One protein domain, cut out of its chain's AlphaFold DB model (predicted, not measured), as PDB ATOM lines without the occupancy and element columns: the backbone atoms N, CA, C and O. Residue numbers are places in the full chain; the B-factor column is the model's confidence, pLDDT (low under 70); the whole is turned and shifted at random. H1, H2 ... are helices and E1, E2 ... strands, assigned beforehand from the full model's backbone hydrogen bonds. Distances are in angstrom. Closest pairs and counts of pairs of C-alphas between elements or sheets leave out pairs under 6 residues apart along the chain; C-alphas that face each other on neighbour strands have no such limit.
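What this domain is: This is residues 9 to 52 and 67 to 91 of the 268 residues of an uncharacterized protein of Methylomagnum ishizawai (UniProt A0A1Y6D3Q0). The model shows two small lobes set one after the other along a rod: one is a three-strand antiparallel sheet, E1 to E3, with the short helix H1 across one face, and the other is a two-strand ribbon, E4 and E5, with helix H2 beyond it at the far end of the rod. The printed part has 69 residues with two named helices and five named strands, in the order E1 E2 E3 H1 E4 H2 E5, and is mixed, helices and strands. The first sheet runs E1 - E2 - E3, the second E4 - E5, both antiparallel. The whole is only just loose, close to extended, with a radius of gyration of the C-alphas of 16.4 A and spans of 51 by 23 by 18 A.

How they stand to each other: Begin at E1, residues 9 to 15, which forms a hairpin with E2, residues 18 to 24; their directions stand at 164 degrees, and N 12 and O 20 are within hydrogen-bond range at 2.8 A. E2 forms a second hairpin with E3, residues 32 to 34, at 145 degrees, where N 33 and O 19 are 2.8 A apart. These three make a meander, each strand the antiparallel neighbour of the one before, with E1 and E3 as edge strands. Look next at H1, residues 47 to 52: it is on this sheet at a height over the sheet of 7.0 A. It lies over E2 and E3, but only just, with 3 of its C-alphas falling on each. It runs across the strands, at 85 degrees to E2 on the local plane. Its closest C-alphas to E2 are those of Leu 52 and Ile 20, 6.4 A apart; to E3, those of Asn 48 and Leu 32, 6.3 A. Past the cut, E4, residues 67 to 69, is antiparallel to E5, residues 84 to 90, at 140 degrees, with N 85 and O 68 at 2.8 A. H2, residues 72 to 78, is not on the three-strand sheet and is apart from H1. E5 is apart from E1, E2, E3 and H1. In H1 and H2 every O i to N i+4 pair is within hydrogen-bond range.

Where its parts are: Find C-alpha 9 at (9.672, 11.361, 39.031); from there E1 runs 18.5 A to C-alpha 15. E2 spans 16.5 A, E3 6.3 A and H1 8.6 A. E4 starts at C-alpha 67, (39.842, 22.928, 42.933), and spans 7.0 A; H2 spans 10.0 A. E5 runs 18.9 A to C-alpha 90 at (35.074, 17.596, 53.859).

The domain as a whole: The C-alphas of Glu 26 and Leu 77, the two farthest apart, are 52.0 A apart. Residues 53 to 66 are not printed, and C-alphas 52 and 67 stand 20.7 A apart across the cut. The link from E3 to H1, residues 35 to 46, is long. The mean pLDDT of the printed part is 90.8, and no printed residue is under 70.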
ATOM      1  N   ARG A   9      10.477  12.272  38.200       93.38
ATOM      2  CA  ARG A   9       9.672  11.361  39.031       93.38
ATOM      3  C   ARG A   9      10.125  11.380  40.485       93.38
ATOM      4  O   ARG A   9       9.290  11.384  41.380       93.38
ATOM      5  N   GLN A  10      11.437  11.413  40.715       94.44
ATOM      6  CA  GLN A  10      12.010  11.437  42.058       94.44
ATOM      7  C   GLN A  10      13.263  12.312  42.092       94.44
ATOM      8  O   GLN A  10      14.198  12.117  41.309       94.44
ATOM      9  N   VAL A  11      13.283  13.258  43.033       93.88
ATOM     10  CA  VAL A  11      14.405  14.165  43.289       93.88
ATOM     11  C   VAL A  11      14.894  14.003  44.722       93.88
ATOM     12  O   VAL A  11      14.106  13.946  45.661       93.88
ATOM     13  N   VAL A  12      16.210  13.958  44.884       94.25
ATOM     14  CA  VAL A  12      16.893  13.982  46.173       94.25
ATOM     15  C   VAL A  12      17.321  15.417  46.446       94.25
ATOM     16  O   VAL A  12      18.201  15.964  45.773       94.25
ATOM     17  N   ALA A  13      16.681  16.039  47.432       91.88
ATOM     18  CA  ALA A  13      17.049  17.359  47.923       91.88
ATOM     19  C   ALA A  13      18.138  17.217  48.993       91.88
ATOM     20  O   ALA A  13      17.865  17.067  50.178       91.88
ATOM     21  N   VAL A  14      19.391  17.264  48.551       90.19
ATOM     22  CA  VAL A  14      20.569  17.127  49.416       90.19
ATOM     23  C   VAL A  14      20.699  18.333  50.350       90.19
ATOM     24  O   VAL A  14      20.919  18.209  51.549       90.19
ATOM     25  N   LYS A  15      20.559  19.530  49.773       87.56
ATOM     26  CA  LYS A  15      20.654  20.835  50.435       87.56
ATOM     27  C   LYS A  15      19.763  21.828  49.719       87.56
ATOM     28  O   LYS A  15      19.375  21.594  48.579       87.56
ATOM     29  N   THR A  16      19.585  23.017  50.293       81.00
ATOM     30  CA  THR A  16      18.862  24.110  49.616       81.00
ATOM     31  C   THR A  16      19.380  24.392  48.193       81.00
ATOM     32  O   THR A  16      18.625  24.828  47.335       81.00
ATOM     33  N   ARG A  17      20.674  24.155  47.926       81.19
ATOM     34  CA  ARG A  17      21.312  24.346  46.605       81.19
ATOM     35  C   ARG A  17      21.817  23.039  45.969       81.19
ATOM     36  O   ARG A  17      22.695  23.077  45.110       81.19
ATOM     37  N   GLY A  18      21.326  21.890  46.431       90.62
ATOM     38  CA  GLY A  18      21.743  20.567  45.971       90.62
ATOM     39  C   GLY A  18      20.536  19.704  45.644       90.62
ATOM     40  O   GLY A  18      19.782  19.352  46.546       90.62
ATOM     41  N   GLN A  19      20.363  19.374  44.371       93.44
ATOM     42  CA  GLN A  19      19.249  18.576  43.867       93.44
ATOM     43  C   GLN A  19      19.802  17.550  42.890       93.44
ATOM     44  O   GLN A  19      20.561  17.903  41.989       93.44
ATOM     45  N   ILE A  20      19.456  16.284  43.081       95.00
ATOM     46  CA  ILE A  20      19.934  15.181  42.247       95.00
ATOM     47  C   ILE A  20      18.720  14.369  41.824       95.00
ATOM     48  O   ILE A  20      17.826  14.126  42.633       95.00
ATOM     49  N   THR A  21      18.661  13.954  40.566       95.75
ATOM     50  CA  THR A  21      17.548  13.130  40.087       95.75
ATOM     51  C   THR A  21      17.832  11.669  40.393       95.75
ATOM     52  O   THR A  21      18.833  11.134  39.924       95.75
ATOM     53  N   ALA A  22      16.949  11.025  41.151       94.50
ATOM     54  CA  ALA A  22      16.999   9.580  41.366       94.50
ATOM     55  C   ALA A  22      16.194   8.831  40.300       94.50
ATOM     56  O   ALA A  22      16.611   7.779  39.831       94.50
ATOM     57  N   MET A  23      15.074   9.411  39.851       93.50
ATOM     58  CA  MET A  23      14.252   8.839  38.789       93.50
ATOM     59  C   MET A  23      13.802   9.928  37.815       93.50
ATOM     60  O   MET A  23      13.114  10.884  38.190       93.50
ATOM     61  N   VAL A  24      14.195   9.773  36.553       93.25
ATOM     62  CA  VAL A  24      13.788  10.661  35.457       93.25
ATOM     63  C   VAL A  24      12.314  10.458  35.102       93.25
ATOM     64  O   VAL A  24      11.730   9.405  35.367       93.25
ATOM     65  N   TYR A  25      11.694  11.485  34.524       91.88
ATOM     66  CA  TYR A  25      10.347  11.387  33.974       91.88
ATOM     67  C   TYR A  25      10.436  11.197  32.457       91.88
ATOM     68  O   TYR A  25      10.770  12.136  31.743       91.88
ATOM     69  N   GLU A  26      10.136   9.987  31.973       90.38
ATOM     70  CA  GLU A  26      10.186   9.648  30.539       90.38
ATOM     71  C   GLU A  26      11.550  10.023  29.916       90.38
ATOM     72  O   GLU A  26      12.584   9.583  30.417       90.38
ATOM     73  N   ALA A  27      11.555  10.829  28.850       86.56
ATOM     74  CA  ALA A  27      12.754  11.321  28.174       86.56
ATOM     75  C   ALA A  27      13.176  12.739  28.622       86.56
ATOM     76  O   ALA A  27      14.044  13.347  27.991       86.56
ATOM     77  N   GLU A  28      12.569  13.296  29.681       89.12
ATOM     78  CA  GLU A  28      12.947  14.622  30.181       89.12
ATOM     79  C   GLU A  28      14.344  14.611  30.837       89.12
ATOM     80  O   GLU A  28      14.730  13.633  31.490       89.12
ATOM     81  N   PRO A  29      15.128  15.697  30.682       89.44
ATOM     82  CA  PRO A  29      16.478  15.763  31.228       89.44
ATOM     83  C   PRO A  29      16.469  15.748  32.766       89.44
ATOM     84  O   PRO A  29      15.584  16.344  33.389       89.44
ATOM     85  N   PRO A  30      17.479  15.133  33.410       92.69
ATOM     86  CA  PRO A  30      17.570  15.111  34.862       92.69
ATOM     87  C   PRO A  30      17.823  16.514  35.426       92.69
ATOM     88  O   PRO A  30      18.616  17.295  34.895       92.69
ATOM     89  N   VAL A  31      17.210  16.801  36.571       92.50
ATOM     90  CA  VAL A  31      17.554  17.948  37.414       92.50
ATOM     91  C   VAL A  31      18.844  17.634  38.165       92.50
ATOM     92  O   VAL A  31      18.914  16.659  38.918       92.50
ATOM     93  N   LEU A  32      19.861  18.476  37.969       93.88
ATOM     94  CA  LEU A  32      21.166  18.318  38.600       93.88
ATOM     95  C   LEU A  32      21.720  19.658  39.099       93.88
ATOM     96  O   LEU A  32      22.120  20.522  38.322       93.88
ATOM     97  N   ALA A  33      21.853  19.766  40.416       92.69
ATOM     98  CA  ALA A  33      22.571  20.815  41.122       92.69
ATOM     99  C   ALA A  33      23.554  20.170  42.112       92.69
ATOM    100  O   ALA A  33      23.163  19.532  43.086       92.69
ATOM    101  N   LYS A  34      24.856  20.344  41.858       91.06
ATOM    102  CA  LYS A  34      25.937  19.556  42.484       91.06
ATOM    103  C   LYS A  34      26.379  20.037  43.872       91.06
ATOM    104  O   LYS A  34      27.330  19.492  44.426       91.06
ATOM    105  N   ALA A  35      25.766  21.096  44.406       87.38
ATOM    106  CA  ALA A  35      26.112  21.687  45.705       87.38
ATOM    107  C   ALA A  35      27.621  21.978  45.915       87.38
ATOM    108  O   ALA A  35      28.127  21.872  47.029       87.38
ATOM    109  N   GLY A  36      28.342  22.355  44.851       84.88
ATOM    110  CA  GLY A  36      29.775  22.681  44.899       84.88
ATOM    111  C   GLY A  36      30.728  21.506  44.652       84.88
ATOM    112  O   GLY A  36      31.931  21.725  44.538       84.88
ATOM    113  N   VAL A  37      30.218  20.280  44.506       89.19
ATOM    114  CA  VAL A  37      31.029  19.118  44.122       89.19
ATOM    115  C   VAL A  37      31.347  19.172  42.627       89.19
ATOM    116  O   VAL A  37      30.468  19.421  41.796       89.19
ATOM    117  N   LYS A  38      32.608  18.909  42.278       88.50
ATOM    118  CA  LYS A  38      33.063  18.718  40.897       88.50
ATOM    119  C   LYS A  38      33.289  17.222  40.652       88.50
ATOM    120  O   LYS A  38      34.270  16.684  41.153       88.50
ATOM    121  N   PRO A  39      32.387  16.531  39.930       89.94
ATOM    122  CA  PRO A  39      32.646  15.174  39.474       89.94
ATOM    123  C   PRO A  39      33.942  15.118  38.649       89.94
ATOM    124  O   PRO A  39      34.197  16.056  37.892       89.94
ATOM    125  N   PRO A  40      34.741  14.048  38.771       87.38
ATOM    126  CA  PRO A  40      36.038  13.941  38.101       87.38
ATOM    127  C   PRO A  40      35.927  13.629  36.599       87.38
ATOM    128  O   PRO A  40      36.911  13.743  35.876       87.38
ATOM    129  N   MET A  41      34.750  13.217  36.119       88.25
ATOM    130  CA  MET A  41      34.527  12.884  34.711       88.25
ATOM    131  C   MET A  41      34.222  14.117  33.849       88.25
ATOM    132  O   MET A  41      33.594  15.069  34.306       88.25
ATOM    133  N   ALA A  42      34.622  14.073  32.575       87.81
ATOM    134  CA  ALA A  42      34.313  15.123  31.602       87.81
ATOM    135  C   ALA A  42      32.872  15.034  31.062       87.81
ATOM    136  O   ALA A  42      32.260  16.059  30.749       87.81
ATOM    137  N   ASP A  43      32.321  13.818  30.956       91.62
ATOM    138  CA  ASP A  43      30.969  13.609  30.441       91.62
ATOM    139  C   ASP A  43      29.907  14.145  31.412       91.62
ATOM    140  O   ASP A  43      29.725  13.660  32.534       91.62
ATOM    141  N   LYS A  44      29.147  15.136  30.934       88.00
ATOM    142  CA  LYS A  44      28.094  15.777  31.714       88.00
ATOM    143  C   LYS A  44      26.905  14.865  31.987       88.00
ATOM    144  O   LYS A  44      26.247  15.072  33.007       88.00
ATOM    145  N   LYS A  45      26.629  13.884  31.122       88.44
ATOM    146  CA  LYS A  45      25.490  12.967  31.285       88.44
ATOM    147  C   LYS A  45      25.710  12.020  32.466       88.44
ATOM    148  O   LYS A  45      24.790  11.797  33.248       88.44
ATOM    149  N   ALA A  46      26.946  11.571  32.671       91.88
ATOM    150  CA  ALA A  46      27.318  10.715  33.795       91.88
ATOM    151  C   ALA A  46      27.335  11.426  35.169       91.88
ATOM    152  O   ALA A  46      27.318  10.766  36.210       91.88
ATOM    153  N   HIS A  47      27.324  12.766  35.211       94.44
ATOM    154  CA  HIS A  47      27.404  13.517  36.470       94.44
ATOM    155  C   HIS A  47      26.267  13.221  37.451       94.44
ATOM    156  O   HIS A  47      26.504  13.234  38.657       94.44
ATOM    157  N   ASN A  48      25.041  13.002  36.962       94.56
ATOM    158  CA  ASN A  48      23.901  12.746  37.843       94.56
ATOM    159  C   ASN A  48      24.079  11.423  38.599       94.56
ATOM    160  O   ASN A  48      23.979  11.411  39.821       94.56
ATOM    161  N   GLY A  49      24.434  10.349  37.884       94.25
ATOM    162  CA  GLY A  49      24.707   9.042  38.488       94.25
ATOM    163  C   GLY A  49      25.878   9.086  39.471       94.25
ATOM    164  O   GLY A  49      25.773   8.555  40.572       94.25
ATOM    165  N   TYR A  50      26.957   9.805  39.134       94.94
ATOM    166  CA  TYR A  50      28.074  10.011  40.062       94.94
ATOM    167  C   TYR A  50      27.634  10.704  41.355       94.94
ATOM    168  O   TYR A  50      27.983  10.258  42.445       94.94
ATOM    169  N   MET A  51      26.871  11.796  41.249       95.38
ATOM    170  CA  MET A  51      26.413  12.546  42.419       95.38
ATOM    171  C   MET A  51      25.441  11.735  43.275       95.38
ATOM    172  O   MET A  51      25.516  11.814  44.500       95.38
ATOM    173  N   LEU A  52      24.552  10.961  42.646       95.50
ATOM    174  CA  LEU A  52      23.605  10.092  43.339       95.50
ATOM    175  C   LEU A  52      24.341   9.010  44.128       95.50
ATOM    176  O   LEU A  52      24.142   8.895  45.335       95.50
ATOM    177  N   SER A  67      38.976  21.946  43.566       85.31
ATOM    178  CA  SER A  67      39.842  22.928  42.933       85.31
ATOM    179  C   SER A  67      39.123  24.250  42.706       85.31
ATOM    180  O   SER A  67      37.929  24.288  42.391       85.31
ATOM    181  N   HIS A  68      39.851  25.349  42.845       85.94
ATOM    182  CA  HIS A  68      39.394  26.692  42.498       85.94
ATOM    183  C   HIS A  68      40.566  27.491  41.947       85.94
ATOM    184  O   HIS A  68      41.720  27.175  42.225       85.94
ATOM    185  N   LEU A  69      40.264  28.522  41.169       90.62
ATOM    186  CA  LEU A  69      41.283  29.457  40.716       90.62
ATOM    187  C   LEU A  69      41.665  30.394  41.864       90.62
ATOM    188  O   LEU A  69      40.823  30.721  42.709       90.62
ATOM    189  N   ILE A  70      42.925  30.830  41.885       90.50
ATOM    190  CA  ILE A  70      43.369  31.879  42.805       90.50
ATOM    191  C   ILE A  70      42.508  33.137  42.648       90.50
ATOM    192  O   ILE A  70      42.083  33.496  41.547       90.50
ATOM    193  N   SER A  71      42.238  33.807  43.771       90.94
ATOM    194  CA  SER A  71      41.419  35.025  43.774       90.94
ATOM    195  C   SER A  71      42.075  36.150  42.957       90.94
ATOM    196  O   SER A  71      43.306  36.209  42.921       90.94
ATOM    197  N   PRO A  72      41.306  37.101  42.391       93.00
ATOM    198  CA  PRO A  72      41.871  38.235  41.646       93.00
ATOM    199  C   PRO A  72      42.917  39.031  42.441       93.00
ATOM    200  O   PRO A  72      43.937  39.451  41.906       93.00
ATOM    201  N   ARG A  73      42.719  39.173  43.759       93.44
ATOM    202  CA  ARG A  73      43.703  39.801  44.652       93.44
ATOM    203  C   ARG A  73      45.027  39.032  44.674       93.44
ATOM    204  O   ARG A  73      46.089  39.639  44.653       93.44
ATOM    205  N   GLN A  74      44.963  37.707  44.756       91.94
ATOM    206  CA  GLN A  74      46.151  36.859  44.783       91.94
ATOM    207  C   GLN A  74      46.859  36.850  43.426       91.94
ATOM    208  O   GLN A  74      48.085  36.888  43.408       91.94
ATOM    209  N   GLN A  75      46.109  36.880  42.319       95.19
ATOM    210  CA  GLN A  75      46.664  37.039  40.970       95.19
ATOM    211  C   GLN A  75      47.511  38.312  40.870       95.19
ATOM    212  O   GLN A  75      48.685  38.244  40.516       95.19
ATOM    213  N   LEU A  76      46.957  39.451  41.310       94.38
ATOM    214  CA  LEU A  76      47.660  40.736  41.323       94.38
ATOM    215  C   LEU A  76      48.923  40.713  42.199       94.38
ATOM    216  O   LEU A  76      49.974  41.178  41.774       94.38
ATOM    217  N   LEU A  77      48.833  40.162  43.413       94.56
ATOM    218  CA  LEU A  77      49.958  40.137  44.358       94.56
ATOM    219  C   LEU A  77      51.109  39.225  43.916       94.56
ATOM    220  O   LEU A  77      52.253  39.476  44.272       94.56
ATOM    221  N   THR A  78      50.804  38.148  43.194       91.44
ATOM    222  CA  THR A  78      51.788  37.121  42.812       91.44
ATOM    223  C   THR A  78      52.211  37.208  41.349       91.44
ATOM    224  O   THR A  78      52.992  36.372  40.901       91.44
ATOM    225  N   GLY A  79      51.683  38.175  40.587       91.25
ATOM    226  CA  GLY A  79      51.914  38.283  39.142       91.25
ATOM    227  C   GLY A  79      51.525  37.018  38.369       91.25
ATOM    228  O   GLY A  79      52.101  36.735  37.325       91.25
ATOM    229  N   SER A  80      50.604  36.220  38.914       88.19
ATOM    230  CA  SER A  80      50.211  34.912  38.384       88.19
ATOM    231  C   SER A  80      48.780  34.969  37.862       88.19
ATOM    232  O   SER A  80      47.930  35.576  38.509       88.19
ATOM    233  N   ASP A  81      48.484  34.299  36.748       89.12
ATOM    234  CA  ASP A  81      47.143  34.292  36.146       89.12
ATOM    235  C   ASP A  81      46.491  32.901  36.173       89.12
ATOM    236  O   ASP A  81      47.166  31.889  35.990       89.12
ATOM    237  N   LEU A  82      45.177  32.862  36.445       88.06
ATOM    238  CA  LEU A  82      44.298  31.676  36.469       88.06
ATOM    239  C   LEU A  82      44.918  30.384  37.045       88.06
ATOM    240  O   LEU A  82      44.605  29.279  36.602       88.06
ATOM    241  N   VAL A  83      45.767  30.494  38.071       91.00
ATOM    242  CA  VAL A  83      46.398  29.322  38.692       91.00
ATOM    243  C   VAL A  83      45.357  28.511  39.465       91.00
ATOM    244  O   VAL A  83      44.658  29.035  40.339       91.00
ATOM    245  N   GLU A  84      45.261  27.217  39.160       90.38
ATOM    246  CA  GLU A  84      44.392  26.284  39.874       90.38
ATOM    247  C   GLU A  84      45.022  25.860  41.209       90.38
ATOM    248  O   GLU A  84      46.129  25.329  41.263       90.38
ATOM    249  N   VAL A  85      44.275  26.034  42.297       88.88
ATOM    250  CA  VAL A  85      44.625  25.534  43.628       88.88
ATOM    251  C   VAL A  85      43.741  24.344  43.958       88.88
ATOM    252  O   VAL A  85      42.515  24.470  44.045       88.88
ATOM    253  N   ARG A  86      44.375  23.197  44.205       88.81
ATOM    254  CA  ARG A  86      43.722  21.973  44.682       88.81
ATOM    255  C   ARG A  86      43.759  21.920  46.205       88.81
ATOM    256  O   ARG A  86      44.775  22.232  46.822       88.81
ATOM    257  N   LYS A  87      42.632  21.570  46.816       88.56
ATOM    258  CA  LYS A  87      42.472  21.406  48.260       88.56
ATOM    259  C   LYS A  87      41.577  20.208  48.535       88.56
ATOM    260  O   LYS A  87      40.501  20.084  47.959       88.56
ATOM    261  N   SER A  88      41.964  19.406  49.514       89.38
ATOM    262  CA  SER A  88      41.084  18.397  50.093       89.38
ATOM    263  C   SER A  88      40.112  19.068  51.069       89.38
ATOM    264  O   SER A  88      40.555  19.764  51.988       89.38
ATOM    265  N   MET A  89      38.803  18.861  50.919       88.19
ATOM    266  CA  MET A  89      37.767  19.399  51.815       88.19
ATOM    267  C   MET A  89      36.784  18.316  52.266       88.19
ATOM    268  O   MET A  89      36.594  17.322  51.576       88.19
ATOM    269  N   PHE A  90      36.133  18.507  53.415       89.56
ATOM    270  CA  PHE A  90      35.074  17.596  53.859       89.56
ATOM    271  C   PHE A  90      33.875  17.632  52.905       89.56
ATOM    272  O   PHE A  90      33.405  18.710  52.522       89.56
ATOM    273  N   LEU A  91      33.351  16.454  52.567       90.88
ATOM    274  CA  LEU A  91      32.121  16.297  51.810       90.88
ATOM    275  C   LEU A  91      30.954  16.836  52.641       90.88
ATOM    276  O   LEU A  91      30.729  16.423  53.776       90.88
TER     277      LEU A  91